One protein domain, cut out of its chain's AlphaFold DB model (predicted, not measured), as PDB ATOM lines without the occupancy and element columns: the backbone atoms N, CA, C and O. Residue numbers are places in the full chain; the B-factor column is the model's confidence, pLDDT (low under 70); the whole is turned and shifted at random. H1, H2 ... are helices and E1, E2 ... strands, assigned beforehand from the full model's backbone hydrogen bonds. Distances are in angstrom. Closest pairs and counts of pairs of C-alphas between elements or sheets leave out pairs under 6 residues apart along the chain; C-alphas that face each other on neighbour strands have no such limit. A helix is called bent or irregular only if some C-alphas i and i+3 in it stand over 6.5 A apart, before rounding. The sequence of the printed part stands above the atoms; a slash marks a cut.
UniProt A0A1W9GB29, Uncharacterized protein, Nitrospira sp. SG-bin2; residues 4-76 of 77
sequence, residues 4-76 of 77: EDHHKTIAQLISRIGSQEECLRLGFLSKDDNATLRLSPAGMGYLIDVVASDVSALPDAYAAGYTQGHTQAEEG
ATOM      1  N   GLU A   4     -26.735  31.280   9.478       68.19
ATOM      2  CA  GLU A   4     -27.723  30.271   9.869       68.19
ATOM      3  C   GLU A   4     -29.160  30.817   9.954       68.19
ATOM      4  O   GLU A   4     -30.103  30.165   9.503       68.19
ATOM      5  N   ASP A   5     -29.339  32.031  10.480       77.56
ATOM      6  CA  ASP A   5     -30.662  32.659  10.598       77.56
ATOM      7  C   ASP A   5     -31.206  33.112   9.237       77.56
ATOM      8  O   ASP A   5     -32.412  33.046   8.989       77.56
ATOM      9  N   HIS A   6     -30.318  33.492   8.313       79.31
ATOM     10  CA  HIS A   6     -30.696  33.853   6.949       79.31
ATOM     11  C   HIS A   6     -31.193  32.623   6.185       79.31
ATOM     12  O   HIS A   6     -32.273  32.647   5.593       79.31
ATOM     13  N   HIS A   7     -30.461  31.509   6.278       82.88
ATOM     14  CA  HIS A   7     -30.865  30.243   5.675       82.88
ATOM     15  C   HIS A   7     -32.178  29.709   6.255       82.88
ATOM     16  O   HIS A   7     -33.045  29.270   5.496       82.88
ATOM     17  N   LYS A   8     -32.384  29.811   7.576       88.12
ATOM     18  CA  LYS A   8     -33.663  29.452   8.212       88.12
ATOM     19  C   LYS A   8     -34.816  30.313   7.699       88.12
ATOM     20  O   LYS A   8     -35.884  29.780   7.413       88.12
ATOM     21  N   THR A   9     -34.594  31.615   7.538       90.88
ATOM     22  CA  THR A   9     -35.617  32.549   7.046       90.88
ATOM     23  C   THR A   9     -36.019  32.237   5.603       90.88
ATOM     24  O   THR A   9     -37.206  32.128   5.301       90.88
ATOM     25  N   ILE A  10     -35.045  31.999   4.719       93.38
ATOM     26  CA  ILE A  10     -35.311  31.602   3.328       93.38
ATOM     27  C   ILE A  10     -36.049  30.260   3.277       93.38
ATOM     28  O   ILE A  10     -37.033  30.127   2.550       93.38
ATOM     29  N   ALA A  11     -35.627  29.274   4.072       92.62
ATOM     30  CA  ALA A  11     -36.291  27.974   4.126       92.62
ATOM     31  C   ALA A  11     -37.751  28.082   4.600       92.62
ATOM     32  O   ALA A  11     -38.633  27.437   4.031       92.62
ATOM     33  N   GLN A  12     -38.028  28.923   5.602       91.25
ATOM     34  CA  GLN A  12     -39.393  29.183   6.064       91.25
ATOM     35  C   GLN A  12     -40.251  29.823   4.973       91.25
ATOM     36  O   GLN A  12     -41.374  29.377   4.744       91.25
ATOM     37  N   LEU A  13     -39.718  30.831   4.280       93.31
ATOM     38  CA  LEU A  13     -40.416  31.487   3.181       93.31
ATOM     39  C   LEU A  13     -40.756  30.483   2.067       93.31
ATOM     40  O   LEU A  13     -41.916  30.379   1.674       93.31
ATOM     41  N   ILE A  14     -39.787  29.665   1.642       95.19
ATOM     42  CA  ILE A  14     -39.999  28.606   0.642       95.19
ATOM     43  C   ILE A  14     -41.080  27.625   1.102       95.19
ATOM     44  O   ILE A  14     -41.977  27.295   0.330       95.19
ATOM     45  N   SER A  15     -41.035  27.188   2.363       93.31
ATOM     46  CA  SER A  15     -42.027  26.261   2.914       93.31
ATOM     47  C   SER A  15     -43.438  26.847   2.955       93.31
ATOM     48  O   SER A  15     -44.401  26.089   2.864       93.31
ATOM     49  N   ARG A  16     -43.582  28.163   3.142       90.94
ATOM     50  CA  ARG A  16     -44.887  28.836   3.218       90.94
ATOM     51  C   ARG A  16     -45.501  29.065   1.846       90.94
ATOM     52  O   ARG A  16     -46.706  28.912   1.693       90.94
ATOM     53  N   ILE A  17     -44.677  29.439   0.876       92.75
ATOM     54  CA  ILE A  17     -45.116  29.697  -0.498       92.75
ATOM     55  C   ILE A  17     -45.286  28.386  -1.282       92.75
ATOM     56  O   ILE A  17     -46.129  28.293  -2.165       92.75
ATOM     57  N   GLY A  18     -44.523  27.351  -0.930       92.50
ATOM     58  CA  GLY A  18     -44.632  26.003  -1.487       92.50
ATOM     59  C   GLY A  18     -43.490  25.631  -2.431       92.50
ATOM     60  O   GLY A  18     -43.225  24.445  -2.617       92.50
ATOM     61  N   SER A  19     -42.763  26.605  -2.991       95.00
ATOM     62  CA  SER A  19     -41.550  26.330  -3.764       95.00
ATOM     63  C   SER A  19     -40.600  27.528  -3.844       95.00
ATOM     64  O   SER A  19     -40.987  28.689  -3.695       95.00
ATOM     65  N   GLN A  20     -39.324  27.236  -4.106       95.19
ATOM     66  CA  GLN A  20     -38.302  28.254  -4.357       95.19
ATOM     67  C   GLN A  20     -38.559  29.013  -5.662       95.19
ATOM     68  O   GLN A  20     -38.341  30.220  -5.720       95.19
ATOM     69  N   GLU A  21     -38.996  28.309  -6.708       96.00
ATOM     70  CA  GLU A  21     -39.306  28.906  -8.009       96.00
ATOM     71  C   GLU A  21     -40.403  29.960  -7.878       96.00
ATOM     72  O   GLU A  21     -40.270  31.062  -8.404       96.00
ATOM     73  N   GLU A  22     -41.423  29.664  -7.079       95.81
ATOM     74  CA  GLU A  22     -42.517  30.589  -6.832       95.81
ATOM     75  C   GLU A  22     -42.061  31.814  -6.035       95.81
ATOM     76  O   GLU A  22     -42.404  32.944  -6.375       95.81
ATOM     77  N   CYS A  23     -41.200  31.625  -5.032       96.62
ATOM     78  CA  CYS A  23     -40.610  32.748  -4.303       96.62
ATOM     79  C   CYS A  23     -39.779  33.671  -5.212       96.62
ATOM     80  O   CYS A  23     -39.767  34.884  -5.003       96.62
ATOM     81  N   LEU A  24     -39.084  33.112  -6.211       96.44
ATOM     82  CA  LEU A  24     -38.341  33.885  -7.213       96.44
ATOM     83  C   LEU A  24     -39.294  34.601  -8.179       96.44
ATOM     84  O   LEU A  24     -39.097  35.781  -8.455       96.44
ATOM     85  N   ARG A  25     -40.346  33.919  -8.655       96.50
ATOM     86  CA  ARG A  25     -41.375  34.496  -9.537       96.50
ATOM     87  C   ARG A  25     -42.086  35.681  -8.883       96.50
ATOM     88  O   ARG A  25     -42.334  36.683  -9.545       96.50
ATOM     89  N   LEU A  26     -42.388  35.567  -7.591       96.06
ATOM     90  CA  LEU A  26     -43.021  36.608  -6.778       96.06
ATOM     91  C   LEU A  26     -42.065  37.747  -6.385       96.06
ATOM     92  O   LEU A  26     -42.499  38.734  -5.798       96.06
ATOM     93  N   GLY A  27     -40.764  37.611  -6.658       96.19
ATOM     94  CA  GLY A  27     -39.752  38.588  -6.260       96.19
ATOM     95  C   GLY A  27     -39.456  38.612  -4.758       96.19
ATOM     96  O   GLY A  27     -38.801  39.537  -4.283       96.19
ATOM     97  N   PHE A  28     -39.906  37.615  -3.991       96.62
ATOM     98  CA  PHE A  28     -39.593  37.486  -2.561       96.62
ATOM     99  C   PHE A  28     -38.169  36.984  -2.311       96.62
ATOM    100  O   PHE A  28     -37.559  37.300  -1.288       96.62
ATOM    101  N   LEU A  29     -37.628  36.221  -3.260       96.44
ATOM    102  CA  LEU A  29     -36.218  35.861  -3.315       96.44
ATOM    103  C   LEU A  29     -35.582  36.433  -4.579       96.44
ATOM    104  O   LEU A  29     -36.238  36.602  -5.605       96.44
ATOM    105  N   SER A  30     -34.276  36.656  -4.516       94.44
ATOM    106  CA  SER A  30     -33.430  36.918  -5.678       94.44
ATOM    107  C   SER A  30     -32.211  35.999  -5.664       94.44
ATOM    108  O   SER A  30     -31.917  35.346  -4.661       94.44
ATOM    109  N   LYS A  31     -31.517  35.908  -6.799       92.81
ATOM    110  CA  LYS A  31     -30.220  35.236  -6.905       92.81
ATOM    111  C   LYS A  31     -29.138  36.286  -7.072       92.81
ATOM    112  O   LYS A  31     -29.336  37.235  -7.827       92.81
ATOM    113  N   ASP A  32     -28.015  36.107  -6.388       86.38
ATOM    114  CA  ASP A  32     -26.799  36.847  -6.715       86.38
ATOM    115  C   ASP A  32     -26.008  36.181  -7.850       86.38
ATOM    116  O   ASP A  32     -26.395  35.130  -8.370       86.38
ATOM    117  N   ASP A  33     -24.892  36.803  -8.230       86.06
ATOM    118  CA  ASP A  33     -24.029  36.360  -9.333       86.06
ATOM    119  C   ASP A  33     -23.469  34.941  -9.136       86.06
ATOM    120  O   ASP A  33     -23.141  34.260 -10.105       86.06
ATOM    121  N   ASN A  34     -23.412  34.459  -7.890       86.56
ATOM    122  CA  ASN A  34     -22.981  33.102  -7.549       86.56
ATOM    123  C   ASN A  34     -24.161  32.121  -7.438       86.56
ATOM    124  O   ASN A  34     -24.011  31.035  -6.881       86.56
ATOM    125  N   ALA A  35     -25.343  32.503  -7.931       83.19
ATOM    126  CA  ALA A  35     -26.599  31.769  -7.802       83.19
ATOM    127  C   ALA A  35     -27.038  31.506  -6.347       83.19
ATOM    128  O   ALA A  35     -27.888  30.641  -6.109       83.19
ATOM    129  N   THR A  36     -26.511  32.264  -5.381       88.75
ATOM    130  CA  THR A  36     -26.927  32.169  -3.981       88.75
ATOM    131  C   THR A  36     -28.246  32.908  -3.801       88.75
ATOM    132  O   THR A  36     -28.424  34.018  -4.308       88.75
ATOM    133  N   LEU A  37     -29.191  32.285  -3.095       92.56
ATOM    134  CA  LEU A  37     -30.481  32.905  -2.803       92.56
ATOM    135  C   LEU A  37     -30.322  34.008  -1.762       92.56
ATOM    136  O   LEU A  37     -29.649  33.827  -0.750       92.56
ATOM    137  N   ARG A  38     -31.011  35.122  -1.988       92.75
ATOM    138  CA  ARG A  38     -31.102  36.237  -1.051       92.75
ATOM    139  C   ARG A  38     -32.553  36.594  -0.803       92.75
ATOM    140  O   ARG A  38     -33.373  36.576  -1.722       92.75
ATOM    141  N   LEU A  39     -32.851  36.942   0.443       93.88
ATOM    142  CA  LEU A  39     -34.146  37.499   0.815       93.88
ATOM    143  C   LEU A  39     -34.277  38.927   0.273       93.88
ATOM    144  O   LEU A  39     -33.411  39.765   0.531       93.88
ATOM    145  N   SER A  40     -35.349  39.207  -0.469       94.50
ATOM    146  CA  SER A  40     -35.637  40.558  -0.954       94.50
ATOM    147  C   SER A  40     -36.379  41.389   0.107       94.50
ATOM    148  O   SER A  40     -36.971  40.820   1.031       94.50
ATOM    149  N   PRO A  41     -36.423  42.729  -0.031       93.62
ATOM    150  CA  PRO A  41     -37.275  43.572   0.808       93.62
ATOM    151  C   PRO A  41     -38.751  43.149   0.787       93.62
ATOM    152  O   PRO A  41     -39.380  43.084   1.839       93.62
ATOM    153  N   ALA A  42     -39.279  42.767  -0.381       94.75
ATOM    154  CA  ALA A  42     -40.653  42.284  -0.515       94.75
ATOM    155  C   ALA A  42     -40.876  40.964   0.240       94.75
ATOM    156  O   ALA A  42     -41.881  40.809   0.933       94.75
ATOM    157  N   GLY A  43     -39.921  40.030   0.156       94.19
ATOM    158  CA  GLY A  43     -39.976  38.767   0.894       94.19
ATOM    159  C   GLY A  43     -39.898  38.963   2.408       94.19
ATOM    160  O   GLY A  43     -40.632  38.312   3.148       94.19
ATOM    161  N   MET A  44     -39.060  39.894   2.873       93.56
ATOM    162  CA  MET A  44     -39.000  40.266   4.289       93.56
ATOM    163  C   MET A  44     -40.309  40.916   4.754       93.56
ATOM    164  O   MET A  44     -40.838  40.532   5.795       93.56
ATOM    165  N   GLY A  45     -40.854  41.849   3.969       92.44
ATOM    166  CA  GLY A  45     -42.143  42.481   4.248       92.44
ATOM    167  C   GLY A  45     -43.259  41.446   4.371       92.44
ATOM    168  O   GLY A  45     -43.965  41.432   5.367       92.44
ATOM    169  N   TYR A  46     -43.343  40.486   3.444       93.50
ATOM    170  CA  TYR A  46     -44.332  39.405   3.523       93.50
ATOM    171  C   TYR A  46     -44.228  38.605   4.835       93.50
ATOM    172  O   TYR A  46     -45.236  38.289   5.468       93.50
ATOM    173  N   LEU A  47     -43.013  38.291   5.290       92.38
ATOM    174  CA  LEU A  47     -42.820  37.561   6.546       92.38
ATOM    175  C   LEU A  47     -43.270  38.363   7.777       92.38
ATOM    176  O   LEU A  47     -43.800  37.777   8.718       92.38
ATOM    177  N   ILE A  48     -43.079  39.680   7.786       91.50
ATOM    178  CA  ILE A  48     -43.457  40.541   8.916       91.50
ATOM    179  C   ILE A  48     -44.953  40.886   8.855       91.50
ATOM    180  O   ILE A  48     -45.706  40.645   9.800       91.50
ATOM    181  N   ASP A  49     -45.397  41.418   7.725       90.00
ATOM    182  CA  ASP A  49     -46.708  42.045   7.583       90.00
ATOM    183  C   ASP A  49     -47.814  41.013   7.378       90.00
ATOM    184  O   ASP A  49     -48.946  41.225   7.809       90.00
ATOM    185  N   VAL A  50     -47.492  39.877   6.750       89.94
ATOM    186  CA  VAL A  50     -48.462  38.807   6.499       89.94
ATOM    187  C   VAL A  50     -48.294  37.684   7.511       89.94
ATOM    188  O   VAL A  50     -49.219  37.383   8.262       89.94
ATOM    189  N   VAL A  51     -47.108  37.073   7.569       87.94
ATOM    190  CA  VAL A  51     -46.914  35.856   8.371       87.94
ATOM    191  C   VAL A  51     -46.894  36.150   9.870       87.94
ATOM    192  O   VAL A  51     -47.614  35.491  10.616       87.94
ATOM    193  N   ALA A  52     -46.096  37.117  10.331       89.44
ATOM    194  CA  ALA A  52     -45.998  37.415  11.761       89.44
ATOM    195  C   ALA A  52     -47.269  38.074  12.321       89.44
ATOM    196  O   ALA A  52     -47.557  37.928  13.508       89.44
ATOM    197  N   SER A  53     -48.046  38.741  11.465       88.12
ATOM    198  CA  SER A  53     -49.339  39.338  11.824       88.12
ATOM    199  C   SER A  53     -50.527  38.375  11.672       88.12
ATOM    200  O   SER A  53     -51.665  38.787  11.880       88.12
ATOM    201  N   ASP A  54     -50.275  37.110  11.308       87.56
ATOM    202  CA  ASP A  54     -51.288  36.072  11.051       87.56
ATOM    203  C   ASP A  54     -52.387  36.511  10.060       87.56
ATOM    204  O   ASP A  54     -53.565  36.162  10.164       87.56
ATOM    205  N   VAL A  55     -52.000  37.316   9.069       86.38
ATOM    206  CA  VAL A  55     -52.899  37.787   8.019       86.38
ATOM    207  C   VAL A  55     -52.996  36.716   6.939       86.38
ATOM    208  O   VAL A  55     -52.003  36.279   6.360       86.38
ATOM    209  N   SER A  56     -54.220  36.318   6.606       80.94
ATOM    210  CA  SER A  56     -54.475  35.448   5.458       80.94
ATOM    211  C   SER A  56     -54.513  36.277   4.174       80.94
ATOM    212  O   SER A  56     -55.571  36.755   3.770       80.94
ATOM    213  N   ALA A  57     -53.357  36.462   3.539       79.56
ATOM    214  CA  ALA A  57     -53.246  37.109   2.233       79.56
ATOM    215  C   ALA A  57     -52.753  36.125   1.168       79.56
ATOM    216  O   ALA A  57     -51.904  35.274   1.433       79.56
ATOM    217  N   LEU A  58     -53.262  36.268  -0.060       89.94
ATOM    218  CA  LEU A  58     -52.691  35.565  -1.207       89.94
ATOM    219  C   LEU A  58     -51.297  36.150  -1.503       89.94
ATOM    220  O   LEU A  58     -51.198  37.369  -1.673       89.94
ATOM    221  N   PRO A  59     -50.237  35.326  -1.604       89.06
ATOM    222  CA  PRO A  59     -48.880  35.805  -1.870       89.06
ATOM    223  C   PRO A  59     -48.767  36.699  -3.110       89.06
ATOM    224  O   PRO A  59     -48.127  37.747  -3.052       89.06
ATOM    225  N   ASP A  60     -49.456  36.335  -4.197       86.94
ATOM    226  CA  ASP A  60     -49.532  37.137  -5.424       86.94
ATOM    227  C   ASP A  60     -50.112  38.536  -5.178       86.94
ATOM    228  O   ASP A  60     -49.601  39.527  -5.701       86.94
ATOM    229  N   ALA A  61     -51.169  38.630  -4.364       90.25
ATOM    230  CA  ALA A  61     -51.824  39.899  -4.066       90.25
ATOM    231  C   ALA A  61     -50.910  40.812  -3.242       90.25
ATOM    232  O   ALA A  61     -50.822  42.009  -3.517       90.25
ATOM    233  N   TYR A  62     -50.189  40.243  -2.271       93.69
ATOM    234  CA  TYR A  62     -49.204  40.994  -1.500       93.69
ATOM    235  C   TYR A  62     -48.050  41.481  -2.386       93.69
ATOM    236  O   TYR A  62     -47.706  42.660  -2.349       93.69
ATOM    237  N   ALA A  63     -47.481  40.603  -3.221       93.19
ATOM    238  CA  ALA A  63     -46.379  40.957  -4.115       93.19
ATOM    239  C   ALA A  63     -46.763  42.086  -5.089       93.19
ATOM    240  O   ALA A  63     -46.001  43.041  -5.269       93.19
ATOM    241  N   ALA A  64     -47.963  42.016  -5.672       92.06
ATOM    242  CA  ALA A  64     -48.476  43.057  -6.558       92.06
ATOM    243  C   ALA A  64     -48.663  44.394  -5.821       92.06
ATOM    244  O   ALA A  64     -48.213  45.429  -6.309       92.06
ATOM    245  N   GLY A  65     -49.266  44.366  -4.626       92.12
ATOM    246  CA  GLY A  65     -49.466  45.560  -3.803       92.12
ATOM    247  C   GLY A  65     -48.153  46.209  -3.362       92.12
ATOM    248  O   GLY A  65     -48.006  47.424  -3.478       92.12
ATOM    249  N   TYR A  66     -47.173  45.408  -2.927       93.81
ATOM    250  CA  TYR A  66     -45.841  45.901  -2.571       93.81
ATOM    251  C   TYR A  66     -45.167  46.580  -3.768       93.81
ATOM    252  O   TYR A  66     -44.658  47.689  -3.639       93.81
ATOM    253  N   THR A  67     -45.199  45.935  -4.939       92.69
ATOM    254  CA  THR A  67     -44.592  46.472  -6.167       92.69
ATOM    255  C   THR A  67     -45.230  47.805  -6.545       92.69
ATOM    256  O   THR A  67     -44.522  48.783  -6.753       92.69
ATOM    257  N   GLN A  68     -46.564  47.865  -6.565       92.75
ATOM    258  CA  GLN A  68     -47.295  49.088  -6.877       92.75
ATOM    259  C   GLN A  68     -46.951  50.224  -5.905       92.75
ATOM    260  O   GLN A  68     -46.636  51.326  -6.347       92.75
ATOM    261  N   GLY A  69     -46.985  49.956  -4.595       91.50
ATOM    262  CA  GLY A  69     -46.667  50.962  -3.579       91.50
ATOM    263  C   GLY A  69     -45.218  51.443  -3.662       91.50
ATOM    264  O   GLY A  69     -44.958  52.637  -3.523       91.50
ATOM    265  N   HIS A  70     -44.279  50.537  -3.946       91.19
ATOM    266  CA  HIS A  70     -42.875  50.887  -4.152       91.19
ATOM    267  C   HIS A  70     -42.692  51.801  -5.366       91.19
ATOM    268  O   HIS A  70     -42.057  52.844  -5.249       91.19
ATOM    269  N   THR A  71     -43.300  51.457  -6.507       91.12
ATOM    270  CA  THR A  71     -43.252  52.281  -7.722       91.12
ATOM    271  C   THR A  71     -43.826  53.677  -7.478       91.12
ATOM    272  O   THR A  71     -43.199  54.662  -7.846       91.12
ATOM    273  N   GLN A  72     -44.965  53.786  -6.788       90.88
ATOM    274  CA  GLN A  72     -45.550  55.089  -6.447       90.88
ATOM    275  C   GLN A  72     -44.611  55.941  -5.582       90.88
ATOM    276  O   GLN A  72     -44.484  57.143  -5.811       90.88
ATOM    277  N   ALA A  73     -43.931  55.321  -4.612       90.25
ATOM    278  CA  ALA A  73     -42.976  56.010  -3.750       90.25
ATOM    279  C   ALA A  73     -41.729  56.490  -4.513       90.25
ATOM    280  O   ALA A  73     -41.228  57.579  -4.237       90.25
ATOM    281  N   GLU A  74     -41.238  55.706  -5.477       86.88
ATOM    282  CA  GLU A  74     -40.112  56.093  -6.337       86.88
ATOM    283  C   GLU A  74     -40.483  57.205  -7.328       86.88
ATOM    284  O   GLU A  74     -39.663  58.077  -7.613       86.88
ATOM    285  N   GLU A  75     -41.718  57.200  -7.830       85.44
ATOM    286  CA  GLU A  75     -42.228  58.196  -8.779       85.44
ATOM    287  C   GLU A  75     -42.682  59.506  -8.108       85.44
ATOM    288  O   GLU A  75     -42.898  60.504  -8.798       85.44
ATOM    289  N   GLY A  76     -42.774  59.541  -6.773       72.75
ATOM    290  CA  GLY A  76     -43.098  60.746  -6.001       72.75
ATOM    291  C   GLY A  76     -44.530  61.258  -6.194       72.75
ATOM    292  O   GLY A  76     -44.746  62.472  -6.119       72.75
TER     293      GLY A  76
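Overview. This is residues 4 to 76 of the 77 residues of an uncharacterized protein of Nitrospira sp. SG-bin2 (UniProt A0A1W9GB29). A small hairpin of two short strands, E1 and E2, is bordered by two helices, H1 next to E2 and H2 next to E1, with helix H3 nearest the middle of the whole. The long last helix, H4, packs on H3 with its residues 59 to 66 and then runs away from the body, where residues 71 to 76 stick out. The printed part has 73 residues, with four named helices and two named strands in the order H1, H2, E1, E2, H3, H4; the sheet, E1 - E2, is antiparallel and the class is mostly helix. The whole is compact, with a radius of gyration of the C-alphas of 12.4 A, and spans 36 by 32 by 20 A.

Along the chain. E1 is residues 29 to 31 and E2 is residues 37 to 39, 7.0 A and 6.9 A from first to last C-alpha. H1 is residues 4 to 17, 20.3 A long, and begins at C-alpha 4, (-27.723, 30.271, 9.869). H2 is residues 20 to 25, 8.7 A long. H3 is residues 41 to 52, 15.3 A long, with C-alpha 41 at (-37.275, 43.572, 0.808). H3 is neither bent nor irregular, but only just: C-alphas 49 and 52 are 6.3 A apart. H4, the longest helix, is residues 59 to 75, 24.4 A long, and ends at C-alpha 75, (-42.228, 58.196, -8.779).

Arrangement. E1 and E2 form an antiparallel hairpin, their directions at 141 degrees; N 30 and O 38 are 2.9 A apart and N 38 and O 30 are 2.8 A apart, both within hydrogen-bond range. The closest C-alphas of H1 and E2 are those of Ile 10 and Leu 39, 6.5 A apart. For H2 and E1 they are those of Cys 23 and Leu 29, 5.5 A apart. H1, with residues 13 to 17 alone, and H2 touch only at the corner by their link, closest at the C-alphas of Ile 14 and Gln 20, 5.3 A, and are only just about perpendicular at 73 degrees. H1 and H3 are close but not clearly touching, closest at the C-alphas of Leu 13 and Leu 47, 7.3 A. H3, with residues 42 to 46 alone, touches residues 59 to 66 of H4, closest at the C-alphas of Ala 42 and Tyr 66, 6.7 A; they run opposite ways at a steep tilt of 50 degrees. H4 is apart from E1 and E2. Every O i to N i+4 pair is within hydrogen-bond range in H1, H2 and H4; in H3 it is 6 of 8.

Size, cuts and confidence. The two C-alphas farthest apart are those of Glu 4 and Gly 76, at 37.6 A. The printed part has no cut and no long link; the link from H3 to H4, with 6 residues, is short and the other links are tight. The mean pLDDT of the printed part is 90.5, and residue 4 alone is under 70.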